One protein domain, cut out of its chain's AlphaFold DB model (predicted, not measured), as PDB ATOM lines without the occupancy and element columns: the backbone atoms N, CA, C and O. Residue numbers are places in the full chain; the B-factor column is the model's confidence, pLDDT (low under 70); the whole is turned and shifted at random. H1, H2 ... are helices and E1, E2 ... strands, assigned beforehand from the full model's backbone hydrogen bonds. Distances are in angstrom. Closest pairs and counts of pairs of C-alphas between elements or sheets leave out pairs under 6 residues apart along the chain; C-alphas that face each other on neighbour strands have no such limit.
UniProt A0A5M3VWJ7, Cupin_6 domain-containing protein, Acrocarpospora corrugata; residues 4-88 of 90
ATOM      1  N   LEU A   4     299.219 173.899 102.164       63.09
ATOM      2  CA  LEU A   4     297.969 174.565 101.839       63.09
ATOM      3  C   LEU A   4     298.098 175.294 100.498       63.09
ATOM      4  O   LEU A   4     297.253 175.093  99.633       63.09
ATOM      5  N   ALA A   5     299.172 176.060 100.286       63.19
ATOM      6  CA  ALA A   5     299.437 176.718  99.003       63.19
ATOM      7  C   ALA A   5     299.540 175.709  97.842       63.19
ATOM      8  O   ALA A   5     298.902 175.899  96.808       63.19
ATOM      9  N   ASP A   6     300.249 174.593  98.045       73.06
ATOM     10  CA  ASP A   6     300.422 173.553  97.019       73.06
ATOM     11  C   ASP A   6     299.088 172.861  96.659       73.06
ATOM     12  O   ASP A   6     298.817 172.565  95.491       73.06
ATOM     13  N   LEU A   7     298.215 172.623  97.649       71.38
ATOM     14  CA  LEU A   7     296.870 172.085  97.418       71.38
ATOM     15  C   LEU A   7     296.011 173.067  96.612       71.38
ATOM     16  O   LEU A   7     295.285 172.650  95.708       71.38
ATOM     17  N   LEU A   8     296.098 174.359  96.935       62.16
ATOM     18  CA  LEU A   8     295.309 175.425  96.319       62.16
ATOM     19  C   LEU A   8     295.714 175.691  94.863       62.16
ATOM     20  O   LEU A   8     294.836 175.850  94.006       62.16
ATOM     21  N   ASP A   9     297.011 175.630  94.559       63.75
ATOM     22  CA  ASP A   9     297.533 175.716  93.190       63.75
ATOM     23  C   ASP A   9     297.008 174.574  92.299       63.75
ATOM     24  O   ASP A   9     296.705 174.774  91.115       63.75
ATOM     25  N   GLY A  10     296.799 173.386  92.876       62.78
ATOM     26  CA  GLY A  10     296.219 172.230  92.187       62.78
ATOM     27  C   GLY A  10     294.763 172.418  91.734       62.78
ATOM     28  O   GLY A  10     294.352 171.824  90.733       62.78
ATOM     29  N   VAL A  11     293.980 173.276  92.403       62.22
ATOM     30  CA  VAL A  11     292.534 173.459  92.130       62.22
ATOM     31  C   VAL A  11     292.263 174.413  90.952       62.22
ATOM     32  O   VAL A  11     291.114 174.615  90.565       62.22
ATOM     33  N   ARG A  12     293.302 175.004  90.336       53.72
ATOM     34  CA  ARG A  12     293.177 176.055  89.296       53.72
ATOM     35  C   ARG A  12     292.305 177.244  89.726       53.72
ATOM     36  O   ARG A  12     291.717 177.919  88.876       53.72
ATOM     37  N   ALA A  13     292.253 177.556  91.016       53.47
ATOM     38  CA  ALA A  13     291.579 178.741  91.529       53.47
ATOM     39  C   ALA A  13     292.451 179.991  91.292       53.47
ATOM     40  O   ALA A  13     292.963 180.598  92.223       53.47
ATOM     41  N   ARG A  14     292.652 180.378  90.024       51.31
ATOM     42  CA  ARG A  14     293.566 181.467  89.609       51.31
ATOM     43  C   ARG A  14     293.189 182.873  90.126       51.31
ATOM     44  O   ARG A  14     293.843 183.837  89.753       51.31
ATOM     45  N   SER A  15     292.143 183.006  90.943       57.69
ATOM     46  CA  SER A  15     291.685 184.273  91.537       57.69
ATOM     47  C   SER A  15     291.119 184.114  92.957       57.69
ATOM     48  O   SER A  15     290.308 184.925  93.392       57.69
ATOM     49  N   ALA A  16     291.510 183.070  93.695       63.34
ATOM     50  CA  ALA A  16     291.078 182.945  95.086       63.34
ATOM     51  C   ALA A  16     291.813 183.973  95.961       63.34
ATOM     52  O   ALA A  16     293.027 183.887  96.150       63.34
ATOM     53  N   ALA A  17     291.076 184.946  96.497       72.44
ATOM     54  CA  ALA A  17     291.572 185.803  97.561       72.44
ATOM     55  C   ALA A  17     291.548 185.019  98.880       72.44
ATOM     56  O   ALA A  17     290.503 184.522  99.299       72.44
ATOM     57  N   PHE A  18     292.704 184.909  99.535       77.50
ATOM     58  CA  PHE A  18     292.812 184.328 100.870       77.50
ATOM     59  C   PHE A  18     292.901 185.435 101.910       77.50
ATOM     60  O   PHE A  18     293.728 186.339 101.801       77.50
ATOM     61  N   CYS A  19     292.059 185.344 102.934       84.56
ATOM     62  CA  CYS A  19     292.065 186.257 104.064       84.56
ATOM     63  C   CYS A  19     291.976 185.459 105.365       84.56
ATOM     64  O   CYS A  19     291.101 184.608 105.525       84.56
ATOM     65  N   GLN A  20     292.878 185.757 106.296       88.00
ATOM     66  CA  GLN A  20     292.783 185.325 107.681       88.00
ATOM     67  C   GLN A  20     292.584 186.570 108.543       88.00
ATOM     68  O   GLN A  20     293.414 187.477 108.526       88.00
ATOM     69  N   ALA A  21     291.501 186.595 109.316       88.62
ATOM     70  CA  ALA A  21     291.200 187.668 110.255       88.62
ATOM     71  C   ALA A  21     291.220 187.137 111.694       88.62
ATOM     72  O   ALA A  21     290.799 186.011 111.961       88.62
ATOM     73  N   ILE A  22     291.710 187.961 112.619       93.44
ATOM     74  CA  ILE A  22     291.617 187.732 114.064       93.44
ATOM     75  C   ILE A  22     290.782 188.884 114.611       93.44
ATOM     76  O   ILE A  22     291.180 190.039 114.484       93.44
ATOM     77  N   LEU A  23     289.609 188.563 115.151       93.81
ATOM     78  CA  LEU A  23     288.590 189.528 115.557       93.81
ATOM     79  C   LEU A  23     288.123 189.201 116.977       93.81
ATOM     80  O   LEU A  23     288.037 188.028 117.350       93.81
ATOM     81  N   GLU A  24     287.817 190.232 117.758       94.38
ATOM     82  CA  GLU A  24     287.264 190.108 119.108       94.38
ATOM     83  C   GLU A  24     285.794 190.548 119.098       94.38
ATOM     84  O   GLU A  24     285.489 191.562 118.472       94.38
ATOM     85  N   PRO A  25     284.865 189.790 119.718       94.75
ATOM     86  CA  PRO A  25     283.456 190.179 119.781       94.75
ATOM     87  C   PRO A  25     283.236 191.556 120.442       94.75
ATOM     88  O   PRO A  25     283.916 191.856 121.428       94.75
ATOM     89  N   PRO A  26     282.248 192.352 119.988       96.06
ATOM     90  CA  PRO A  26     281.365 192.082 118.850       96.06
ATOM     91  C   PRO A  26     282.056 192.376 117.509       96.06
ATOM     92  O   PRO A  26     282.778 193.361 117.381       96.06
ATOM     93  N   TRP A  27     281.820 191.541 116.493       97.19
ATOM     94  CA  TRP A  27     282.353 191.775 115.148       97.19
ATOM     95  C   TRP A  27     281.444 191.201 114.063       97.19
ATOM     96  O   TRP A  27     280.874 190.121 114.190       97.19
ATOM     97  N   SER A  28     281.345 191.907 112.938       97.88
ATOM     98  CA  SER A  28     280.525 191.467 111.811       97.88
ATOM     99  C   SER A  28     281.023 192.072 110.496       97.88
ATOM    100  O   SER A  28     281.244 193.282 110.380       97.88
ATOM    101  N   LEU A  29     281.238 191.203 109.507       97.12
ATOM    102  CA  LEU A  29     281.763 191.501 108.179       97.12
ATOM    103  C   LEU A  29     280.700 191.192 107.126       97.12
ATOM    104  O   LEU A  29     280.255 190.053 106.994       97.12
ATOM    105  N   ARG A  30     280.341 192.179 106.309       97.62
ATOM    106  CA  ARG A  30     279.521 191.977 105.117       97.62
ATOM    107  C   ARG A  30     280.417 191.633 103.933       97.62
ATOM    108  O   ARG A  30     281.166 192.484 103.460       97.62
ATOM    109  N   ILE A  31     280.309 190.412 103.430       96.56
ATOM    110  CA  ILE A  31     281.021 189.955 102.241       96.56
ATOM    111  C   ILE A  31     280.166 190.262 101.016       96.56
ATOM    112  O   ILE A  31     279.123 189.644 100.809       96.56
ATOM    113  N   ALA A  32     280.590 191.252 100.238       96.06
ATOM    114  CA  ALA A  32     279.964 191.706  99.000       96.06
ATOM    115  C   ALA A  32     281.014 191.781  97.877       96.06
ATOM    116  O   ALA A  32     281.077 192.758  97.139       96.06
ATOM    117  N   ASP A  33     281.869 190.762  97.791       92.38
ATOM    118  CA  ASP A  33     282.981 190.654  96.837       92.38
ATOM    119  C   ASP A  33     282.576 190.080  95.468       92.38
ATOM    120  O   ASP A  33     283.409 189.970  94.573       92.38
ATOM    121  N   GLU A  34     281.297 189.724  95.310       91.81
ATOM    122  CA  GLU A  34     280.709 189.125  94.105       91.81
ATOM    123  C   GLU A  34     281.343 187.779  93.698       91.81
ATOM    124  O   GLU A  34     281.130 187.294  92.579       91.81
ATOM    125  N   ALA A  35     282.068 187.119  94.610       89.81
ATOM    126  CA  ALA A  35     282.664 185.816  94.352       89.81
ATOM    127  C   ALA A  35     281.582 184.774  94.030       89.81
ATOM    128  O   ALA A  35     280.570 184.654  94.719       89.81
ATOM    129  N   THR A  36     281.788 183.960  92.992       90.81
ATOM    130  CA  THR A  36     280.823 182.907  92.613       90.81
ATOM    131  C   THR A  36     280.799 181.747  93.611       90.81
ATOM    132  O   THR A  36     279.784 181.058  93.746       90.81
ATOM    133  N   LEU A  37     281.902 181.546  94.333       90.69
ATOM    134  CA  LEU A  37     282.069 180.537  95.366       90.69
ATOM    135  C   LEU A  37     283.069 181.045  96.408       90.69
ATOM    136  O   LEU A  37     284.151 181.497  96.041       90.69
ATOM    137  N   ALA A  38     282.729 180.907  97.685       92.31
ATOM    138  CA  ALA A  38     283.628 181.188  98.794       92.31
ATOM    139  C   ALA A  38     283.748 179.977  99.726       92.31
ATOM    140  O   ALA A  38     282.812 179.184  99.879       92.31
ATOM    141  N   LEU A  39     284.915 179.850 100.351       93.31
ATOM    142  CA  LEU A  39     285.200 178.881 101.403       93.31
ATOM    143  C   LEU A  39     285.536 179.643 102.680       93.31
ATOM    144  O   LEU A  39     286.328 180.581 102.647       93.31
ATOM    145  N   ALA A  40     284.956 179.226 103.797       93.94
ATOM    146  CA  ALA A  40     285.248 179.796 105.104       93.94
ATOM    147  C   ALA A  40     285.498 178.683 106.120       93.94
ATOM    148  O   ALA A  40     284.884 177.618 106.053       93.94
ATOM    149  N   THR A  41     286.393 178.936 107.070       94.94
ATOM    150  CA  THR A  41     286.629 178.049 108.211       94.94
ATOM    151  C   THR A  41     286.933 178.873 109.454       94.94
ATOM    152  O   THR A  41     287.630 179.888 109.379       94.94
ATOM    153  N   ALA A  42     286.410 178.453 110.606       94.31
ATOM    154  CA  ALA A  42     286.818 179.012 111.887       94.31
ATOM    155  C   ALA A  42     288.059 178.256 112.379       94.31
ATOM    156  O   ALA A  42     288.012 177.051 112.627       94.31
ATOM    157  N   LEU A  43     289.176 178.965 112.550       92.81
ATOM    158  CA  LEU A  43     290.411 178.373 113.088       92.81
ATOM    159  C   LEU A  43     290.418 178.325 114.624       92.81
ATOM    160  O   LEU A  43     291.117 177.511 115.226       92.81
ATOM    161  N   ARG A  44     289.646 179.205 115.268       92.75
ATOM    162  CA  ARG A  44     289.428 179.245 116.716       92.75
ATOM    163  C   ARG A  44     288.051 179.845 116.996       92.75
ATOM    164  O   ARG A  44     287.628 180.760 116.299       92.75
ATOM    165  N   GLY A  45     287.386 179.366 118.046       94.88
ATOM    166  CA  GLY A  45     286.065 179.851 118.435       94.88
ATOM    167  C   GLY A  45     284.984 179.383 117.461       94.88
ATOM    168  O   GLY A  45     284.911 178.195 117.128       94.88
ATOM    169  N   HIS A  46     284.132 180.307 117.036       96.94
ATOM    170  CA  HIS A  46     283.072 180.064 116.066       96.94
ATOM    171  C   HIS A  46     282.780 181.337 115.273       96.94
ATOM    172  O   HIS A  46     283.224 182.424 115.647       96.94
ATOM    173  N   ALA A  47     282.029 181.183 114.191       97.75
ATOM    174  CA  ALA A  47     281.463 182.282 113.431       97.75
ATOM    175  C   ALA A  47     280.092 181.876 112.895       97.75
ATOM    176  O   ALA A  47     279.839 180.700 112.632       97.75
ATOM    177  N   TRP A  48     279.221 182.850 112.693       98.31
ATOM    178  CA  TRP A  48     277.959 182.665 111.996       98.31
ATOM    179  C   TRP A  48     278.083 183.118 110.553       98.31
ATOM    180  O   TRP A  48     278.599 184.199 110.289       98.31
ATOM    181  N   ILE A  49     277.574 182.305 109.632       98.00
ATOM    182  CA  ILE A  49     277.315 182.698 108.250       98.00
ATOM    183  C   ILE A  49     275.838 183.062 108.153       98.00
ATOM    184  O   ILE A  49     274.969 182.206 108.318       98.00
ATOM    185  N   VAL A  50     275.556 184.332 107.892       98.25
ATOM    186  CA  VAL A  50     274.205 184.890 107.830       98.25
ATOM    187  C   VAL A  50     273.908 185.288 106.381       98.25
ATOM    188  O   VAL A  50     274.376 186.334 105.918       98.25
ATOM    189  N   PRO A  51     273.183 184.453 105.618       96.38
ATOM    190  CA  PRO A  51     272.742 184.822 104.280       96.38
ATOM    191  C   PRO A  51     271.613 185.861 104.346       96.38
ATOM    192  O   PRO A  51     270.870 185.922 105.321       96.38
ATOM    193  N   ASP A  52     271.420 186.628 103.269       94.00
ATOM    194  CA  ASP A  52     270.278 187.558 103.165       94.00
ATOM    195  C   ASP A  52     268.922 186.840 103.161       94.00
ATOM    196  O   ASP A  52     267.895 187.413 103.519       94.00
ATOM    197  N   VAL A  53     268.915 185.589 102.700       92.38
ATOM    198  CA  VAL A  53     267.734 184.732 102.647       92.38
ATOM    199  C   VAL A  53     268.130 183.340 103.111       92.38
ATOM    200  O   VAL A  53     269.029 182.727 102.535       92.38
ATOM    201  N   GLY A  54     267.412 182.830 104.107       93.12
ATOM    202  CA  GLY A  54     267.668 181.532 104.719       93.12
ATOM    203  C   GLY A  54     268.043 181.667 106.189       93.12
ATOM    204  O   GLY A  54     268.036 182.759 106.752       93.12
ATOM    205  N   GLU A  55     268.337 180.532 106.811       96.69
ATOM    206  CA  GLU A  55     268.709 180.487 108.220       96.69
ATOM    207  C   GLU A  55     270.216 180.728 108.397       96.69
ATOM    208  O   GLU A  55     271.013 180.236 107.589       96.69
ATOM    209  N   PRO A  56     270.626 181.460 109.450       97.94
ATOM    210  CA  PRO A  56     272.020 181.536 109.854       97.94
ATOM    211  C   PRO A  56     272.609 180.149 110.110       97.94
ATOM    212  O   PRO A  56     271.985 179.298 110.744       97.94
ATOM    213  N   VAL A  57     273.846 179.943 109.667       98.00
ATOM    214  CA  VAL A  57     274.575 178.688 109.858       98.00
ATOM    215  C   VAL A  57     275.750 178.926 110.792       98.00
ATOM    216  O   VAL A  57     276.601 179.777 110.530       98.00
ATOM    217  N   LEU A  58     275.812 178.160 111.879       98.19
ATOM    218  CA  LEU A  58     276.940 178.186 112.803       98.19
ATOM    219  C   LEU A  58     278.103 177.371 112.231       98.19
ATOM    220  O   LEU A  58     277.977 176.164 112.032       98.19
ATOM    221  N   MET A  59     279.244 178.025 112.054       97.81
ATOM    222  CA  MET A  59     280.520 177.419 111.698       97.81
ATOM    223  C   MET A  59     281.388 177.306 112.956       97.81
ATOM    224  O   MET A  59     281.833 178.313 113.517       97.81
ATOM    225  N   ARG A  60     281.623 176.080 113.430       97.44
ATOM    226  CA  ARG A  60     282.495 175.804 114.581       97.44
ATOM    227  C   ARG A  60     283.947 175.657 114.137       97.44
ATOM    228  O   ARG A  60     284.258 175.550 112.954       97.44
ATOM    229  N   THR A  61     284.854 175.644 115.113       96.12
ATOM    230  CA  THR A  61     286.269 175.374 114.845       96.12
ATOM    231  C   THR A  61     286.439 174.041 114.113       96.12
ATOM    232  O   THR A  61     285.963 173.015 114.597       96.12
ATOM    233  N   GLY A  62     287.147 174.064 112.981       91.44
ATOM    234  CA  GLY A  62     287.408 172.884 112.146       91.44
ATOM    235  C   GLY A  62     286.358 172.606 111.067       91.44
ATOM    236  O   GLY A  62     286.630 171.813 110.166       91.44
ATOM    237  N   ASP A  63     285.203 173.275 111.102       95.38
ATOM    238  CA  ASP A  63     284.224 173.195 110.019       95.38
ATOM    239  C   ASP A  63     284.747 173.919 108.771       95.38
ATOM    240  O   ASP A  63     285.464 174.923 108.859       95.38
ATOM    241  N   VAL A  64     284.338 173.441 107.595       94.81
ATOM    242  CA  VAL A  64     284.534 174.141 106.321       94.81
ATOM    243  C   VAL A  64     283.169 174.433 105.725       94.81
ATOM    244  O   VAL A  64     282.417 173.519 105.387       94.81
ATOM    245  N   THR A  65     282.858 175.716 105.576       95.19
ATOM    246  CA  THR A  65     281.622 176.168 104.940       95.19
ATOM    247  C   THR A  65     281.880 176.499 103.480       95.19
ATOM    248  O   THR A  65     282.841 177.191 103.150       95.19
ATOM    249  N   ILE A  66     280.985 176.030 102.611       94.44
ATOM    250  CA  ILE A  66     280.946 176.388 101.195       94.44
ATOM    251  C   ILE A  66     279.789 177.359 100.992       94.44
ATOM    252  O   ILE A  66     278.630 176.997 101.201       94.44
ATOM    253  N   ILE A  67     280.095 178.578 100.558       94.81
ATOM    254  CA  ILE A  67     279.100 179.610 100.275       94.81
ATOM    255  C   ILE A  67     279.002 179.791  98.763       94.81
ATOM    256  O   ILE A  67     279.991 180.065  98.086       94.81
ATOM    257  N   LYS A  68     277.793 179.626  98.222       92.88
ATOM    258  CA  LYS A  68     277.504 179.864  96.806       92.88
ATOM    259  C   LYS A  68     277.090 181.321  96.618       92.88
ATOM    260  O   LYS A  68     276.043 181.724  97.121       92.88
ATOM    261  N   GLY A  69     277.889 182.078  95.876       89.88
ATOM    262  CA  GLY A  69     277.571 183.458  95.525       89.88
ATOM    263  C   GLY A  69     276.747 183.576  94.234       89.88
ATOM    264  O   GLY A  69     276.086 182.613  93.829       89.88
ATOM    265  N   PRO A  70     276.730 184.760  93.585       93.44
ATOM    266  CA  PRO A  70     277.431 186.004  93.953       93.44
ATOM    267  C   PRO A  70     276.676 186.844  94.995       93.44
ATOM    268  O   PRO A  70     277.015 187.999  95.237       93.44
ATOM    269  N   LYS A  71     275.594 186.302  95.571       95.50
ATOM    270  CA  LYS A  71     274.798 187.025  96.561       95.50
ATOM    271  C   LYS A  71     275.649 187.330  97.799       95.50
ATOM    272  O   LYS A  71     276.295 186.408  98.299       95.50
ATOM    273  N   PRO A  72     275.611 188.568  98.315       96.19
ATOM    274  CA  PRO A  72     276.359 188.904  99.511       96.19
ATOM    275  C   PRO A  72     275.838 188.152 100.745       96.19
ATOM    276  O   PRO A  72     274.667 187.771 100.823       96.19
ATOM    277  N   TYR A  73     276.710 187.968 101.726       97.31
ATOM    278  CA  TYR A  73     276.405 187.311 102.996       97.31
ATOM    279  C   TYR A  73     277.210 187.958 104.120       97.31
ATOM    280  O   TYR A  73     278.187 188.662 103.870       97.31
ATOM    281  N   THR A  74     276.787 187.771 105.363       98.00
ATOM    282  CA  THR A  74     277.484 188.316 106.531       98.00
ATOM    283  C   THR A  74     278.190 187.195 107.286       98.00
ATOM    284  O   THR A  74     277.659 186.092 107.399       98.00
ATOM    285  N   ILE A  75     279.391 187.473 107.787       97.50
ATOM    286  CA  ILE A  75     280.116 186.621 108.731       97.50
ATOM    287  C   ILE A  75     280.255 187.399 110.037       97.50
ATOM    288  O   ILE A  75     280.746 188.524 109.998       97.50
ATOM    289  N   GLY A  76     279.858 186.832 111.175       97.69
ATOM    290  CA  GLY A  76     279.895 187.546 112.457       97.69
ATOM    291  C   GLY A  76     280.041 186.652 113.683       97.69
ATOM    292  O   GLY A  76     279.967 185.424 113.576       97.69
ATOM    293  N   ASP A  77     280.231 187.276 114.845       97.44
ATOM    294  CA  ASP A  77     280.239 186.603 116.148       97.44
ATOM    295  C   ASP A  77     278.841 186.146 116.591       97.44
ATOM    296  O   ASP A  77     278.704 185.067 117.165       97.44
ATOM    297  N   ASP A  78     277.803 186.919 116.259       97.94
ATOM    298  CA  ASP A  78     276.393 186.624 116.527       97.94
ATOM    299  C   ASP A  78     275.526 187.010 115.306       97.94
ATOM    300  O   ASP A  78     275.817 188.018 114.652       97.94
ATOM    301  N   PRO A  79     274.458 186.257 114.962       98.12
ATOM    302  CA  PRO A  79     273.595 186.591 113.828       98.12
ATOM    303  C   PRO A  79     272.906 187.957 113.923       98.12
ATOM    304  O   PRO A  79     272.484 188.495 112.900       98.12
ATOM    305  N   ALA A  80     272.755 188.494 115.135       97.44
ATOM    306  CA  ALA A  80     272.157 189.794 115.392       97.44
ATOM    307  C   ALA A  80     273.173 190.949 115.375       97.44
ATOM    308  O   ALA A  80     272.747 192.107 115.365       97.44
ATOM    309  N   THR A  81     274.487 190.680 115.350       98.12
ATOM    310  CA  THR A  81     275.508 191.738 115.283       98.12
ATOM    311  C   THR A  81     275.469 192.415 113.903       98.12
ATOM    312  O   THR A  81     275.764 191.770 112.886       98.12
ATOM    313  N   PRO A  82     275.133 193.719 113.816       96.50
ATOM    314  CA  PRO A  82     275.084 194.420 112.538       96.50
ATOM    315  C   PRO A  82     276.492 194.537 111.925       96.50
ATOM    316  O   PRO A  82     277.454 194.757 112.658       96.50
ATOM    317  N   PRO A  83     276.644 194.407 110.593       95.75
ATOM    318  CA  PRO A  83     277.950 194.493 109.946       95.75
ATOM    319  C   PRO A  83     278.529 195.908 110.007       95.75
ATOM    320  O   PRO A  83     277.880 196.868 109.587       95.75
ATOM    321  N   GLU A  84     279.779 196.019 110.458       93.50
ATOM    322  CA  GLU A  84     280.519 197.290 110.523       93.50
ATOM    323  C   GLU A  84     281.511 197.448 109.365       93.50
ATOM    324  O   GLU A  84     281.834 198.563 108.950       93.50
ATOM    325  N   VAL A  85     281.974 196.329 108.801       95.50
ATOM    326  CA  VAL A  85     282.934 196.301 107.692       95.50
ATOM    327  C   VAL A  85     282.281 195.672 106.471       95.50
ATOM    328  O   VAL A  85     281.667 194.613 106.565       95.50
ATOM    329  N   ILE A  86     282.450 196.303 105.307       96.38
ATOM    330  CA  ILE A  86     281.990 195.772 104.019       96.38
ATOM    331  C   ILE A  86     283.209 195.420 103.170       96.38
ATOM    332  O   ILE A  86     283.981 196.301 102.789       96.38
ATOM    333  N   VAL A  87     283.352 194.140 102.845       94.25
ATOM    334  CA  VAL A  87     284.327 193.639 101.874       94.25
ATOM    335  C   VAL A  87     283.713 193.784 100.486       94.25
ATOM    336  O   VAL A  87     282.644 193.239 100.222       94.25
ATOM    337  N   LYS A  88     284.363 194.563  99.623       92.38
ATOM    338  CA  LYS A  88     283.930 194.848  98.247       92.38
ATOM    339  C   LYS A  88     284.719 193.998  97.244       92.38
ATOM    340  O   LYS A  88     285.724 193.409  97.647       92.38
TER     341      LYS A  88
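AT A GLANCE: This is residues 4 to 88 of the 90 residues of the protein "Cupin_6 domain-containing protein" of Acrocarpospora corrugata (UniProt A0A5M3VWJ7). A strongly twisted sheet of five strands has the two-strand ribbon of E2 and E5 over one face near its E4 edge, only partly face to face, and H1 lies off to one side at the start of a long loop, residues 9 to 14 sticking out. The 85 printed residues hold one named helix and seven named strands in the order H1 E1 E2 E3 E4 E5 E6 E7, under half of them in named elements; the class is mostly strand. The large sheet runs E4 E3 E6 E1 E7, mixed. The whole is compact, with a radius of gyration of the C-alphas of 12.9 A and spans of 38 by 26 by 21 A.

IN THESE COORDINATES: Find C-alpha 46 at (283.072, 180.064, 116.066); from there E3 runs 16.4 A to residue 51. In its sheet find E4 at residues 57 to 60, E6 at 73 to 76, E1 at 28 to 31 and E7 at 85 to 87, ending at C-alpha 87 (284.327, 193.639, 101.874). E2 is residues 37 to 41, 13.9 A, and E5 is 64 to 68, 13.1 A. H1 is residues 4 to 10, from C-alpha 4 at (297.969, 174.565, 101.839).

HOW THE PARTS SIT: E3 and E4 form an antiparallel hairpin, with N 59 and O 47 2.8 A apart. E3 is antiparallel to E6, N 50 to O 74 at 2.8 A, and E6 to E1, N 29 to O 75 at 2.8 A. E7 is parallel to E1, N 87 to O 30 at 2.8 A. E2 and E5 are antiparallel, N 65 to O 40 at 2.8 A. The closest C-alphas of E2 and E4, Thr 41 and Met 59, are 7.1 A apart. H1 is not on the large sheet; each of its O i to N i+4 pairs is within hydrogen-bond range.

THE WHOLE: The C-alphas farthest apart, Gly 10 and Ala 80, are 37.8 A from each other. The printed part has no cut, and the link from H1 to E1, 17 residues, is long. Look for pLDDT under 70 at residues 4 to 5 and 8 to 16.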